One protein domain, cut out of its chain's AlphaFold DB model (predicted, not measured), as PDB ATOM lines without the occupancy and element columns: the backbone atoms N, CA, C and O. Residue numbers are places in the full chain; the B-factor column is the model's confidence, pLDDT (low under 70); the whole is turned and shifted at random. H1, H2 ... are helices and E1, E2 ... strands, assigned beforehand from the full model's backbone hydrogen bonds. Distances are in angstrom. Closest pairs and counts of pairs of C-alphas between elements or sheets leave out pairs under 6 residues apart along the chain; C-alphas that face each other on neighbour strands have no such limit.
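What this domain is: This is residues 16 to 105 of the 155 residues of an uncharacterized protein of viral metagenome (UniProt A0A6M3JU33). A two-stranded hairpin, E1 and E2, runs along much of an elongated body, and five short helices make a loose chain past one end of it and along one side. H1 and H2 lie beyond the end where E2 finishes, H3 and H4 come back near E1, and H5 runs slantwise to the hairpin and apart from both strands, while residues 16 to 25 lie on the side of the hairpin away from H4 and H5. The printed part has 90 residues, with two named strands and then five named helices in the order E1 E2 H1 H2 H3 H4 H5; the sheet, in the order E1 - E2, is antiparallel, and the class is mixed, helices and strands. The whole is only just compact, close to loose, with a radius of gyration of the C-alphas of 14.3 A, and the C-alphas span 42 by 27 by 21 A.

How they stand to each other: E1, residues 26 to 32, and E2, residues 40 to 46, form a hairpin of antiparallel neighbours at 158 degrees, with N 27 and O 45 at 2.8 A and N 29 and O 43 at 2.9 A, within hydrogen-bond range. The C-alphas of Val 31 in E1 and Ser 80 in H4, residues 79 to 83, are the closest of the two elements, 6.5 A apart. The closest C-alphas of E1 and H3, residues 70 to 74, are those of Ala 29 and Thr 74, 7.3 A apart. H4 touches H5, residues 94 to 103, the closest C-alphas being those of Met 83 and Ala 94 at 4.4 A. H5 is apart from E1 and E2. H1, residues 51 to 58, is close to H5 but not clearly touching, with C-alphas 57 and 103 closest at 6.0 A, at a steep tilt of 64 degrees, opposite ways. H1 and H2, residues 62 to 68, only just touch, with 3 pairs of C-alphas within 8 A, the closest Asp 51 and Met 62 at 5.2 A, at a steep tilt of 52 degrees, the same way. H2 and H3 meet only through their link, and H3 and H4 are apart. In H1, H2, H3, H4 and H5 every O i to N i+4 pair is within hydrogen-bond range.

Where its parts are: E1 begins at C-alpha 26, (96.428, 115.125, 136.489), and is 19.4 A long; E2 is 19.6 A and ends at C-alpha 46, (100.681, 115.488, 135.430). H1 measures 10.1 A, H2 9.8 A, H3 6.7 A and H4 6.0 A. H5 is 14.3 A long and ends at C-alpha 103, (110.531, 108.209, 133.667).

The domain as a whole: The C-alphas of Ala 63 and Asp 87, the two farthest apart, are 42.0 A apart. The printed part has no cut, and no link is long. The mean pLDDT of the printed part is 70.2; 32 residues are under 70, among them 16 to 26 and 63 to 77.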
ATOM      1  N   ASP A  16      97.976 120.594 150.430       30.92
ATOM      2  CA  ASP A  16      97.386 121.882 150.031       30.92
ATOM      3  C   ASP A  16      97.926 122.504 148.728       30.92
ATOM      4  O   ASP A  16      97.255 123.350 148.131       30.92
ATOM      5  N   ALA A  17      99.113 122.125 148.245       40.34
ATOM      6  CA  ALA A  17      99.583 122.573 146.929       40.34
ATOM      7  C   ALA A  17      98.993 121.714 145.799       40.34
ATOM      8  O   ALA A  17      98.699 122.214 144.714       40.34
ATOM      9  N   LEU A  18      98.752 120.428 146.073       41.28
ATOM     10  CA  LEU A  18      98.163 119.498 145.117       41.28
ATOM     11  C   LEU A  18      96.662 119.744 144.956       41.28
ATOM     12  O   LEU A  18      96.176 119.667 143.833       41.28
ATOM     13  N   SER A  19      95.922 120.145 145.994       48.28
ATOM     14  CA  SER A  19      94.495 120.514 145.870       48.28
ATOM     15  C   SER A  19      94.222 121.648 144.860       48.28
ATOM     16  O   SER A  19      93.099 121.767 144.370       48.28
ATOM     17  N   LYS A  20      95.252 122.421 144.479       54.12
ATOM     18  CA  LYS A  20      95.192 123.510 143.487       54.12
ATOM     19  C   LYS A  20      95.366 123.058 142.035       54.12
ATOM     20  O   LYS A  20      95.061 123.838 141.137       54.12
ATOM     21  N   ILE A  21      95.859 121.841 141.781       59.25
ATOM     22  CA  ILE A  21      96.025 121.327 140.413       59.25
ATOM     23  C   ILE A  21      94.666 120.812 139.920       59.25
ATOM     24  O   ILE A  21      94.119 119.889 140.531       59.25
ATOM     25  N   PRO A  22      94.106 121.363 138.832       64.94
ATOM     26  CA  PRO A  22      92.815 120.919 138.316       64.94
ATOM     27  C   PRO A  22      92.800 119.414 137.991       64.94
ATOM     28  O   PRO A  22      93.792 118.857 137.516       64.94
ATOM     29  N   GLN A  23      91.682 118.731 138.275       64.62
ATOM     30  CA  GLN A  23      91.557 117.277 138.070       64.62
ATOM     31  C   GLN A  23      91.759 116.855 136.608       64.62
ATOM     32  O   GLN A  23      92.246 115.762 136.355       64.62
ATOM     33  N   ASP A  24      91.428 117.719 135.652       66.00
ATOM     34  CA  ASP A  24      91.626 117.520 134.214       66.00
ATOM     35  C   ASP A  24      93.101 117.593 133.781       66.00
ATOM     36  O   ASP A  24      93.426 117.243 132.651       66.00
ATOM     37  N   GLN A  25      94.004 118.012 134.673       64.06
ATOM     38  CA  GLN A  25      95.434 118.189 134.388       64.06
ATOM     39  C   GLN A  25      96.313 117.129 135.060       64.06
ATOM     40  O   GLN A  25      97.541 117.191 134.982       64.06
ATOM     41  N   ARG A  26      95.704 116.147 135.733       67.50
ATOM     42  CA  ARG A  26      96.428 115.125 136.489       67.50
ATOM     43  C   ARG A  26      95.731 113.772 136.458       67.50
ATOM     44  O   ARG A  26      94.511 113.668 136.434       67.50
ATOM     45  N   LEU A  27      96.533 112.727 136.556       70.00
ATOM     46  CA  LEU A  27      96.107 111.373 136.863       70.00
ATOM     47  C   LEU A  27      96.445 111.083 138.316       70.00
ATOM     48  O   LEU A  27      97.534 111.415 138.778       70.00
ATOM     49  N   THR A  28      95.523 110.432 139.014       71.31
ATOM     50  CA  THR A  28      95.719 110.030 140.405       71.31
ATOM     51  C   THR A  28      95.752 108.512 140.494       71.31
ATOM     52  O   THR A  28      94.870 107.830 139.971       71.31
ATOM     53  N   ALA A  29      96.775 107.984 141.161       71.69
ATOM     54  CA  ALA A  29      96.866 106.585 141.543       71.69
ATOM     55  C   ALA A  29      96.882 106.476 143.068       71.69
ATOM     56  O   ALA A  29      97.652 107.155 143.740       71.69
ATOM     57  N   THR A  30      96.038 105.604 143.605       74.31
ATOM     58  CA  THR A  30      95.932 105.373 145.044       74.31
ATOM     59  C   THR A  30      96.743 104.143 145.433       74.31
ATOM     60  O   THR A  30      96.585 103.076 144.836       74.31
ATOM     61  N   VAL A  31      97.582 104.273 146.455       73.12
ATOM     62  CA  VAL A  31      98.419 103.200 146.996       73.12
ATOM     63  C   VAL A  31      98.043 102.992 148.455       73.12
ATOM     64  O   VAL A  31      98.178 103.896 149.274       73.12
ATOM     65  N   LYS A  32      97.557 101.798 148.792       78.12
ATOM     66  CA  LYS A  32      97.302 101.431 150.189       78.12
ATOM     67  C   LYS A  32      98.601 100.986 150.842       78.12
ATOM     68  O   LYS A  32      99.347 100.216 150.234       78.12
ATOM     69  N   ASN A  33      98.850 101.432 152.067       77.69
ATOM     70  CA  ASN A  33      99.949 100.898 152.852       77.69
ATOM     71  C   ASN A  33      99.606  99.452 153.279       77.69
ATOM     72  O   ASN A  33      98.558  99.233 153.888       77.69
ATOM     73  N   PRO A  34     100.441  98.450 152.946       79.12
ATOM     74  CA  PRO A  34     100.162  97.054 153.279       79.12
ATOM     75  C   PRO A  34     100.318  96.739 154.775       79.12
ATOM     76  O   PRO A  34      99.775  95.736 155.229       79.12
ATOM     77  N   VAL A  35     101.044  97.573 155.528       81.69
ATOM     78  CA  VAL A  35     101.300  97.392 156.969       81.69
ATOM     79  C   VAL A  35     100.329  98.214 157.824       81.69
ATOM     80  O   VAL A  35      99.988  97.811 158.932       81.69
ATOM     81  N   ASN A  36      99.841  99.343 157.300       78.31
ATOM     82  CA  ASN A  36      98.882 100.223 157.968       78.31
ATOM     83  C   ASN A  36      97.690 100.523 157.047       78.31
ATOM     84  O   ASN A  36      97.718 101.464 156.260       78.31
ATOM     85  N   ASP A  37      96.622  99.740 157.164       74.81
ATOM     86  CA  ASP A  37      95.434  99.816 156.302       74.81
ATOM     87  C   ASP A  37      94.688 101.164 156.337       74.81
ATOM     88  O   ASP A  37      93.955 101.497 155.401       74.81
ATOM     89  N   SER A  38      94.907 101.944 157.394       74.25
ATOM     90  CA  SER A  38      94.344 103.276 157.595       74.25
ATOM     91  C   SER A  38      95.131 104.360 156.852       74.25
ATOM     92  O   SER A  38      94.649 105.484 156.711       74.25
ATOM     93  N   GLN A  39      96.329 104.039 156.351       73.56
ATOM     94  CA  GLN A  39      97.162 104.953 155.584       73.56
ATOM     95  C   GLN A  39      97.049 104.680 154.081       73.56
ATOM     96  O   GLN A  39      97.305 103.582 153.576       73.56
ATOM     97  N   VAL A  40      96.697 105.733 153.351       74.88
ATOM     98  CA  VAL A  40      96.558 105.724 151.899       74.88
ATOM     99  C   VAL A  40      97.407 106.845 151.325       74.88
ATOM    100  O   VAL A  40      97.349 107.977 151.799       74.88
ATOM    101  N   PHE A  41      98.181 106.524 150.297       76.31
ATOM    102  CA  PHE A  41      98.975 107.484 149.550       76.31
ATOM    103  C   PHE A  41      98.347 107.744 148.188       76.31
ATOM    104  O   PHE A  41      97.776 106.848 147.561       76.31
ATOM    105  N   GLU A  42      98.500 108.970 147.708       75.19
ATOM    106  CA  GLU A  42      98.060 109.376 146.383       75.19
ATOM    107  C   GLU A  42      99.257 109.837 145.566       75.19
ATOM    108  O   GLU A  42     100.044 110.680 145.992       75.19
ATOM    109  N   ILE A  43      99.385 109.269 144.374       74.31
ATOM    110  CA  ILE A  43     100.415 109.618 143.408       74.31
ATOM    111  C   ILE A  43      99.748 110.409 142.303       74.31
ATOM    112  O   ILE A  43      98.840 109.920 141.628       74.31
ATOM    113  N   TYR A  44     100.228 111.631 142.118       73.06
ATOM    114  CA  TYR A  44      99.744 112.545 141.102       73.06
ATOM    115  C   TYR A  44     100.723 112.572 139.935       73.06
ATOM    116  O   TYR A  44     101.891 112.913 140.091       73.06
ATOM    117  N   THR A  45     100.241 112.211 138.752       72.81
ATOM    118  CA  THR A  45     101.000 112.305 137.503       72.81
ATOM    119  C   THR A  45     100.388 113.403 136.653       72.81
ATOM    120  O   THR A  45      99.207 113.339 136.328       72.81
ATOM    121  N   LEU A  46     101.170 114.415 136.293       71.50
ATOM    122  CA  LEU A  46     100.681 115.488 135.430       71.50
ATOM    123  C   LEU A  46     100.500 114.978 134.001       71.50
ATOM    124  O   LEU A  46     101.334 114.230 133.486       71.50
ATOM    125  N   ILE A  47      99.393 115.384 133.385       71.31
ATOM    126  CA  ILE A  47      99.138 115.120 131.972       71.31
ATOM    127  C   ILE A  47      99.936 116.163 131.178       71.31
ATOM    128  O   ILE A  47      99.732 117.356 131.424       71.31
ATOM    129  N   PRO A  48     100.842 115.749 130.271       72.44
ATOM    130  CA  PRO A  48     101.568 116.692 129.432       72.44
ATOM    131  C   PRO A  48     100.579 117.473 128.561       72.44
ATOM    132  O   PRO A  48      99.562 116.931 128.123       72.44
ATOM    133  N   LYS A  49     100.867 118.754 128.341       73.31
ATOM    134  CA  LYS A  49     100.053 119.669 127.529       73.31
ATOM    135  C   LYS A  49     100.717 120.026 126.205       73.31
ATOM    136  O   LYS A  49     100.044 120.570 125.331       73.31
ATOM    137  N   THR A  50     102.011 119.742 126.065       77.12
ATOM    138  CA  THR A  50     102.776 119.992 124.842       77.12
ATOM    139  C   THR A  50     103.541 118.750 124.395       77.12
ATOM    140  O   THR A  50     103.752 117.812 125.169       77.12
ATOM    141  N   ASP A  51     103.951 118.749 123.126       72.69
ATOM    142  CA  ASP A  51     104.800 117.696 122.565       72.69
ATOM    143  C   ASP A  51     106.169 117.659 123.247       72.69
ATOM    144  O   ASP A  51     106.706 116.577 123.458       72.69
ATOM    145  N   GLU A  52     106.715 118.808 123.647       79.44
ATOM    146  CA  GLU A  52     107.977 118.883 124.385       79.44
ATOM    147  C   GLU A  52     107.862 118.200 125.752       79.44
ATOM    148  O   GLU A  52     108.675 117.339 126.076       79.44
ATOM    149  N   GLU A  53     106.807 118.496 126.522       72.62
ATOM    150  CA  GLU A  53     106.566 117.850 127.819       72.62
ATOM    151  C   GLU A  53     106.353 116.335 127.676       72.62
ATOM    152  O   GLU A  53     106.805 115.549 128.512       72.62
ATOM    153  N   ALA A  54     105.657 115.909 126.620       71.88
ATOM    154  CA  ALA A  54     105.463 114.499 126.306       71.88
ATOM    155  C   ALA A  54     106.780 113.812 125.916       71.88
ATOM    156  O   ALA A  54     107.043 112.689 126.359       71.88
ATOM    157  N   LYS A  55     107.621 114.492 125.130       71.56
ATOM    158  CA  LYS A  55     108.897 113.967 124.650       71.56
ATOM    159  C   LYS A  55     109.909 113.840 125.777       71.56
ATOM    160  O   LYS A  55     110.523 112.785 125.905       71.56
ATOM    161  N   ASP A  56     110.020 114.856 126.622       70.19
ATOM    162  CA  ASP A  56     110.931 114.848 127.767       70.19
ATOM    163  C   ASP A  56     110.555 113.764 128.785       70.19
ATOM    164  O   ASP A  56     111.430 113.135 129.377       70.19
ATOM    165  N   ARG A  57     109.251 113.522 128.979       68.44
ATOM    166  CA  ARG A  57     108.755 112.634 130.039       68.44
ATOM    167  C   ARG A  57     108.525 111.189 129.606       68.44
ATOM    168  O   ARG A  57     108.674 110.280 130.418       68.44
ATOM    169  N   TYR A  58     108.102 110.965 128.365       68.56
ATOM    170  CA  TYR A  58     107.680 109.646 127.878       68.56
ATOM    171  C   TYR A  58     108.336 109.235 126.554       68.56
ATOM    172  O   TYR A  58     108.001 108.179 126.012       68.56
ATOM    173  N   ASP A  59     109.258 110.049 126.033       72.50
ATOM    174  CA  ASP A  59     109.965 109.833 124.767       72.50
ATOM    175  C   ASP A  59     109.041 109.713 123.528       72.50
ATOM    176  O   ASP A  59     109.417 109.151 122.497       72.50
ATOM    177  N   CYS A  60     107.834 110.288 123.578       66.75
ATOM    178  CA  CYS A  60     106.823 110.198 122.513       66.75
ATOM    179  C   CYS A  60     106.123 111.538 122.227       66.75
ATOM    180  O   CYS A  60     106.274 112.494 122.984       66.75
ATOM    181  N   SER A  61     105.339 111.609 121.145       73.69
ATOM    182  CA  SER A  61     104.509 112.788 120.842       73.69
ATOM    183  C   SER A  61     103.198 112.794 121.642       73.69
ATOM    184  O   SER A  61     102.762 111.757 122.153       73.69
ATOM    185  N   MET A  62     102.510 113.937 121.715       73.94
ATOM    186  CA  MET A  62     101.157 114.001 122.273       73.94
ATOM    187  C   MET A  62     100.156 113.193 121.457       73.94
ATOM    188  O   MET A  62      99.251 112.592 122.037       73.94
ATOM    189  N   ALA A  63     100.314 113.144 120.132       68.75
ATOM    190  CA  ALA A  63      99.458 112.336 119.270       68.75
ATOM    191  C   ALA A  63      99.514 110.853 119.671       68.75
ATOM    192  O   ALA A  63      98.463 110.231 119.843       68.75
ATOM    193  N   ASP A  64     100.715 110.331 119.942       69.81
ATOM    194  CA  ASP A  64     100.906 108.954 120.412       69.81
ATOM    195  C   ASP A  64     100.234 108.723 121.775       69.81
ATOM    196  O   ASP A  64      99.552 107.717 121.977       69.81
ATOM    197  N   ILE A  65     100.363 109.672 122.710       67.62
ATOM    198  CA  ILE A  65      99.726 109.593 124.038       67.62
ATOM    199  C   ILE A  65      98.196 109.565 123.919       67.62
ATOM    200  O   ILE A  65      97.535 108.766 124.593       67.62
ATOM    201  N   ILE A  66      97.628 110.423 123.067       66.94
ATOM    202  CA  ILE A  66      96.183 110.502 122.824       66.94
ATOM    203  C   ILE A  66      95.682 109.201 122.184       66.94
ATOM    204  O   ILE A  66      94.687 108.639 122.650       66.94
ATOM    205  N   GLU A  67      96.381 108.689 121.168       63.97
ATOM    206  CA  GLU A  67      96.020 107.455 120.460       63.97
ATOM    207  C   GLU A  67      96.114 106.215 121.364       63.97
ATOM    208  O   GLU A  67      95.245 105.339 121.348       63.97
ATOM    209  N   MET A  68      97.140 106.149 122.215       61.22
ATOM    210  CA  MET A  68      97.332 105.047 123.161       61.22
ATOM    211  C   MET A  68      96.316 105.072 124.311       61.22
ATOM    212  O   MET A  68      96.029 104.024 124.910       61.22
ATOM    213  N   GLY A  69      95.727 106.239 124.571       55.75
ATOM    214  CA  GLY A  69      94.690 106.469 125.561       55.75
ATOM    215  C   GLY A  69      95.216 106.506 126.999       55.75
ATOM    216  O   GLY A  69      96.152 105.807 127.388       55.75
ATOM    217  N   VAL A  70      94.521 107.274 127.842       51.97
ATOM    218  CA  VAL A  70      94.865 107.547 129.254       51.97
ATOM    219  C   VAL A  70      95.162 106.280 130.079       51.97
ATOM    220  O   VAL A  70      96.001 106.302 130.974       51.97
ATOM    221  N   ARG A  71      94.545 105.135 129.751       47.38
ATOM    222  CA  ARG A  71      94.756 103.849 130.451       47.38
ATOM    223  C   ARG A  71      96.180 103.286 130.341       47.38
ATOM    224  O   ARG A  71      96.542 102.440 131.153       47.38
ATOM    225  N   GLN A  72      96.981 103.705 129.359       52.09
ATOM    226  CA  GLN A  72      98.401 103.330 129.299       52.09
ATOM    227  C   GLN A  72      99.286 104.255 130.142       52.09
ATOM    228  O   GLN A  72     100.352 103.847 130.589       52.09
ATOM    229  N   MET A  73      98.818 105.457 130.481       52.62
ATOM    230  CA  MET A  73      99.493 106.307 131.464       52.62
ATOM    231  C   MET A  73      99.250 105.851 132.912       52.62
ATOM    232  O   MET A  73     100.037 106.182 133.791       52.62
ATOM    233  N   THR A  74      98.201 105.061 133.173       50.34
ATOM    234  CA  THR A  74      97.840 104.615 134.532       50.34
ATOM    235  C   THR A  74      98.369 103.232 134.920       50.34
ATOM    236  O   THR A  74      98.368 102.899 136.104       50.34
ATOM    237  N   TYR A  75      98.835 102.411 133.968       52.00
ATOM    238  CA  TYR A  75      99.495 101.143 134.298       52.00
ATOM    239  C   TYR A  75     100.961 101.412 134.625       52.00
ATOM    240  O   TYR A  75     101.772 101.672 133.734       52.00
ATOM    241  N   ARG A  76     101.291 101.373 135.911       60.50
ATOM    242  CA  ARG A  76     102.644 101.575 136.430       60.50
ATOM    243  C   ARG A  76     102.968 100.472 137.452       60.50
ATOM    244  O   ARG A  76     102.038  99.824 137.940       60.50
ATOM    245  N   PRO A  77     104.257 100.190 137.713       60.59
ATOM    246  CA  PRO A  77     104.689  99.124 138.622       60.59
ATOM    247  C   PRO A  77     104.180  99.337 140.055       60.59
ATOM    248  O   PRO A  77     103.582 100.363 140.365       60.59
ATOM    249  N   SER A  78     104.396  98.358 140.938       71.62
ATOM    250  CA  SER A  78     103.947  98.434 142.333       71.62
ATOM    251  C   SER A  78     104.590  99.628 143.049       71.62
ATOM    252  O   SER A  78     105.715  99.556 143.525       71.62
ATOM    253  N   TYR A  79     103.875 100.748 143.135       75.69
ATOM    254  CA  TYR A  79     104.383 101.950 143.793       75.69
ATOM    255  C   TYR A  79     104.751 101.706 145.258       75.69
ATOM    256  O   TYR A  79     105.744 102.241 145.739       75.69
ATOM    257  N   SER A  80     104.007 100.835 145.945       75.38
ATOM    258  CA  SER A  80     104.298 100.437 147.323       75.38
ATOM    259  C   SER A  80     105.695  99.834 147.477       75.38
ATOM    260  O   SER A  80     106.335 100.097 148.485       75.38
ATOM    261  N   SER A  81     106.201  99.082 146.488       78.88
ATOM    262  CA  SER A  81     107.526  98.453 146.596       78.88
ATOM    263  C   SER A  81     108.690  99.433 146.431       78.88
ATOM    264  O   SER A  81     109.812  99.121 146.821       78.88
ATOM    265  N   VAL A  82     108.452 100.599 145.824       81.69
ATOM    266  CA  VAL A  82     109.476 101.647 145.680       81.69
ATOM    267  C   VAL A  82     109.338 102.722 146.751       81.69
ATOM    268  O   VAL A  82     110.332 103.211 147.260       81.69
ATOM    269  N   MET A  83     108.120 103.068 147.160       82.38
ATOM    270  CA  MET A  83     107.909 104.208 148.051       82.38
ATOM    271  C   MET A  83     107.960 103.855 149.540       82.38
ATOM    272  O   MET A  83     108.162 104.751 150.357       82.38
ATOM    273  N   LEU A  84     107.752 102.582 149.899       83.38
ATOM    274  CA  LEU A  84     107.696 102.134 151.290       83.38
ATOM    275  C   LEU A  84     108.893 101.253 151.646       83.38
ATOM    276  O   LEU A  84     109.378 100.472 150.827       83.38
ATOM    277  N   ASN A  85     109.344 101.388 152.887       86.06
ATOM    278  CA  ASN A  85     110.151 100.385 153.564       86.06
ATOM    279  C   ASN A  85     109.278  99.173 153.936       86.06
ATOM    280  O   ASN A  85     108.047  99.254 153.948       86.06
ATOM    281  N   ASP A  86     109.917  98.065 154.307       87.62
ATOM    282  CA  ASP A  86     109.223  96.834 154.715       87.62
ATOM    283  C   ASP A  86     108.333  97.021 155.960       87.62
ATOM    284  O   ASP A  86     107.369  96.284 156.155       87.62
ATOM    285  N   ASP A  87     108.622  98.029 156.790       86.06
ATOM    286  CA  ASP A  87     107.828  98.405 157.967       86.06
ATOM    287  C   ASP A  87     106.626  99.316 157.639       86.06
ATOM    288  O   ASP A  87     105.887  99.728 158.533       86.06
ATOM    289  N   GLY A  88     106.416  99.636 156.358       79.62
ATOM    290  CA  GLY A  88     105.343 100.507 155.887       79.62
ATOM    291  C   GLY A  88     105.624 102.002 156.042       79.62
ATOM    292  O   GLY A  88     104.748 102.804 155.722       79.62
ATOM    293  N   THR A  89     106.806 102.413 156.504       85.81
ATOM    294  CA  THR A  89     107.201 103.829 156.503       85.81
ATOM    295  C   THR A  89     107.589 104.293 155.099       85.81
ATOM    296  O   THR A  89     108.048 103.504 154.272       85.81
ATOM    297  N   LEU A  90     107.405 105.584 154.804       81.81
ATOM    298  CA  LEU A  90     107.893 106.178 153.556       81.81
ATOM    299  C   LEU A  90     109.423 106.164 153.534       81.81
ATOM    300  O   LEU A  90     110.069 106.581 154.498       81.81
ATOM    301  N   LYS A  91     110.010 105.752 152.409       85.50
ATOM    302  CA  LYS A  91     111.447 105.931 152.190       85.50
ATOM    303  C   LYS A  91     111.785 107.419 152.125       85.50
ATOM    304  O   LYS A  91     111.032 108.208 151.555       85.50
ATOM    305  N   ALA A  92     112.960 107.799 152.623       85.38
ATOM    306  CA  ALA A  92     113.429 109.188 152.577       85.38
ATOM    307  C   ALA A  92     113.529 109.741 151.139       85.38
ATOM    308  O   ALA A  92     113.315 110.924 150.907       85.38
ATOM    309  N   ASN A  93     113.814 108.869 150.172       83.00
ATOM    310  CA  ASN A  93     113.927 109.154 148.741       83.00
ATOM    311  C   ASN A  93     112.723 108.627 147.932       83.00
ATOM    312  O   ASN A  93     112.836 108.429 146.723       83.00
ATOM    313  N   ALA A  94     111.570 108.383 148.571       77.25
ATOM    314  CA  ALA A  94     110.397 107.794 147.919       77.25
ATOM    315  C   ALA A  94     109.954 108.560 146.660       77.25
ATOM    316  O   ALA A  94     109.549 107.945 145.676       77.25
ATOM    317  N   HIS A  95     110.054 109.894 146.677       72.69
ATOM    318  CA  HIS A  95     109.716 110.733 145.529       72.69
ATOM    319  C   HIS A  95     110.625 110.456 144.325       72.69
ATOM    320  O   HIS A  95     110.125 110.176 143.238       72.69
ATOM    321  N   ASP A  96     111.943 110.467 144.530       75.00
ATOM    322  CA  ASP A  96     112.926 110.240 143.468       75.00
ATOM    323  C   ASP A  96     112.825 108.818 142.900       75.00
ATOM    324  O   ASP A  96     112.951 108.616 141.689       75.00
ATOM    325  N   GLU A  97     112.542 107.825 143.751       79.56
ATOM    326  CA  GLU A  97     112.313 106.447 143.304       79.56
ATOM    327  C   GLU A  97     111.036 106.319 142.463       79.56
ATOM    328  O   GLU A  97     111.053 105.657 141.422       79.56
ATOM    329  N   ILE A  98     109.939 106.982 142.857       76.50
ATOM    330  CA  ILE A  98     108.709 107.036 142.051       76.50
ATOM    331  C   ILE A  98     108.966 107.764 140.729       76.50
ATOM    332  O   ILE A  98     108.524 107.291 139.685       76.50
ATOM    333  N   GLN A  99     109.679 108.888 140.748       72.50
ATOM    334  CA  GLN A  99     109.971 109.662 139.545       72.50
ATOM    335  C   GLN A  99     110.821 108.843 138.564       72.50
ATOM    336  O   GLN A  99     110.450 108.707 137.403       72.50
ATOM    337  N   THR A 100     111.861 108.164 139.054       75.19
ATOM    338  CA  THR A 100     112.675 107.233 138.254       75.19
ATOM    339  C   THR A 100     111.829 106.104 137.656       75.19
ATOM    340  O   THR A 100     112.006 105.727 136.497       75.19
ATOM    341  N   LEU A 101     110.878 105.563 138.425       74.44
ATOM    342  CA  LEU A 101     109.948 104.534 137.959       74.44
ATOM    343  C   LEU A 101     109.006 105.051 136.857       74.44
ATOM    344  O   LEU A 101     108.656 104.303 135.942       74.44
ATOM    345  N   LEU A 102     108.572 106.309 136.962       71.25
ATOM    346  CA  LEU A 102     107.703 106.965 135.987       71.25
ATOM    347  C   LEU A 102     108.457 107.332 134.705       71.25
ATOM    348  O   LEU A 102     107.909 107.103 133.631       71.25
ATOM    349  N   ASP A 103     109.688 107.829 134.810       68.25
ATOM    350  CA  ASP A 103     110.531 108.209 133.667       68.25
ATOM    351  C   ASP A 103     111.075 106.978 132.930       68.25
ATOM    352  O   ASP A 103     111.223 106.970 131.711       68.25
ATOM    353  N   GLY A 104     111.299 105.877 133.654       63.59
ATOM    354  CA  GLY A 104     111.616 104.576 133.062       63.59
ATOM    355  C   GLY A 104     110.430 103.909 132.353       63.59
ATOM    356  O   GLY A 104     110.593 102.839 131.754       63.59
ATOM    357  N   TYR A 105     109.226 104.489 132.418       63.38
ATOM    358  CA  TYR A 105     108.053 103.919 131.775       63.38
ATOM    359  C   TYR A 105     108.073 104.148 130.266       63.38
ATOM    360  O   TYR A 105     107.861 105.253 129.775       63.38
TER     361      TYR A 105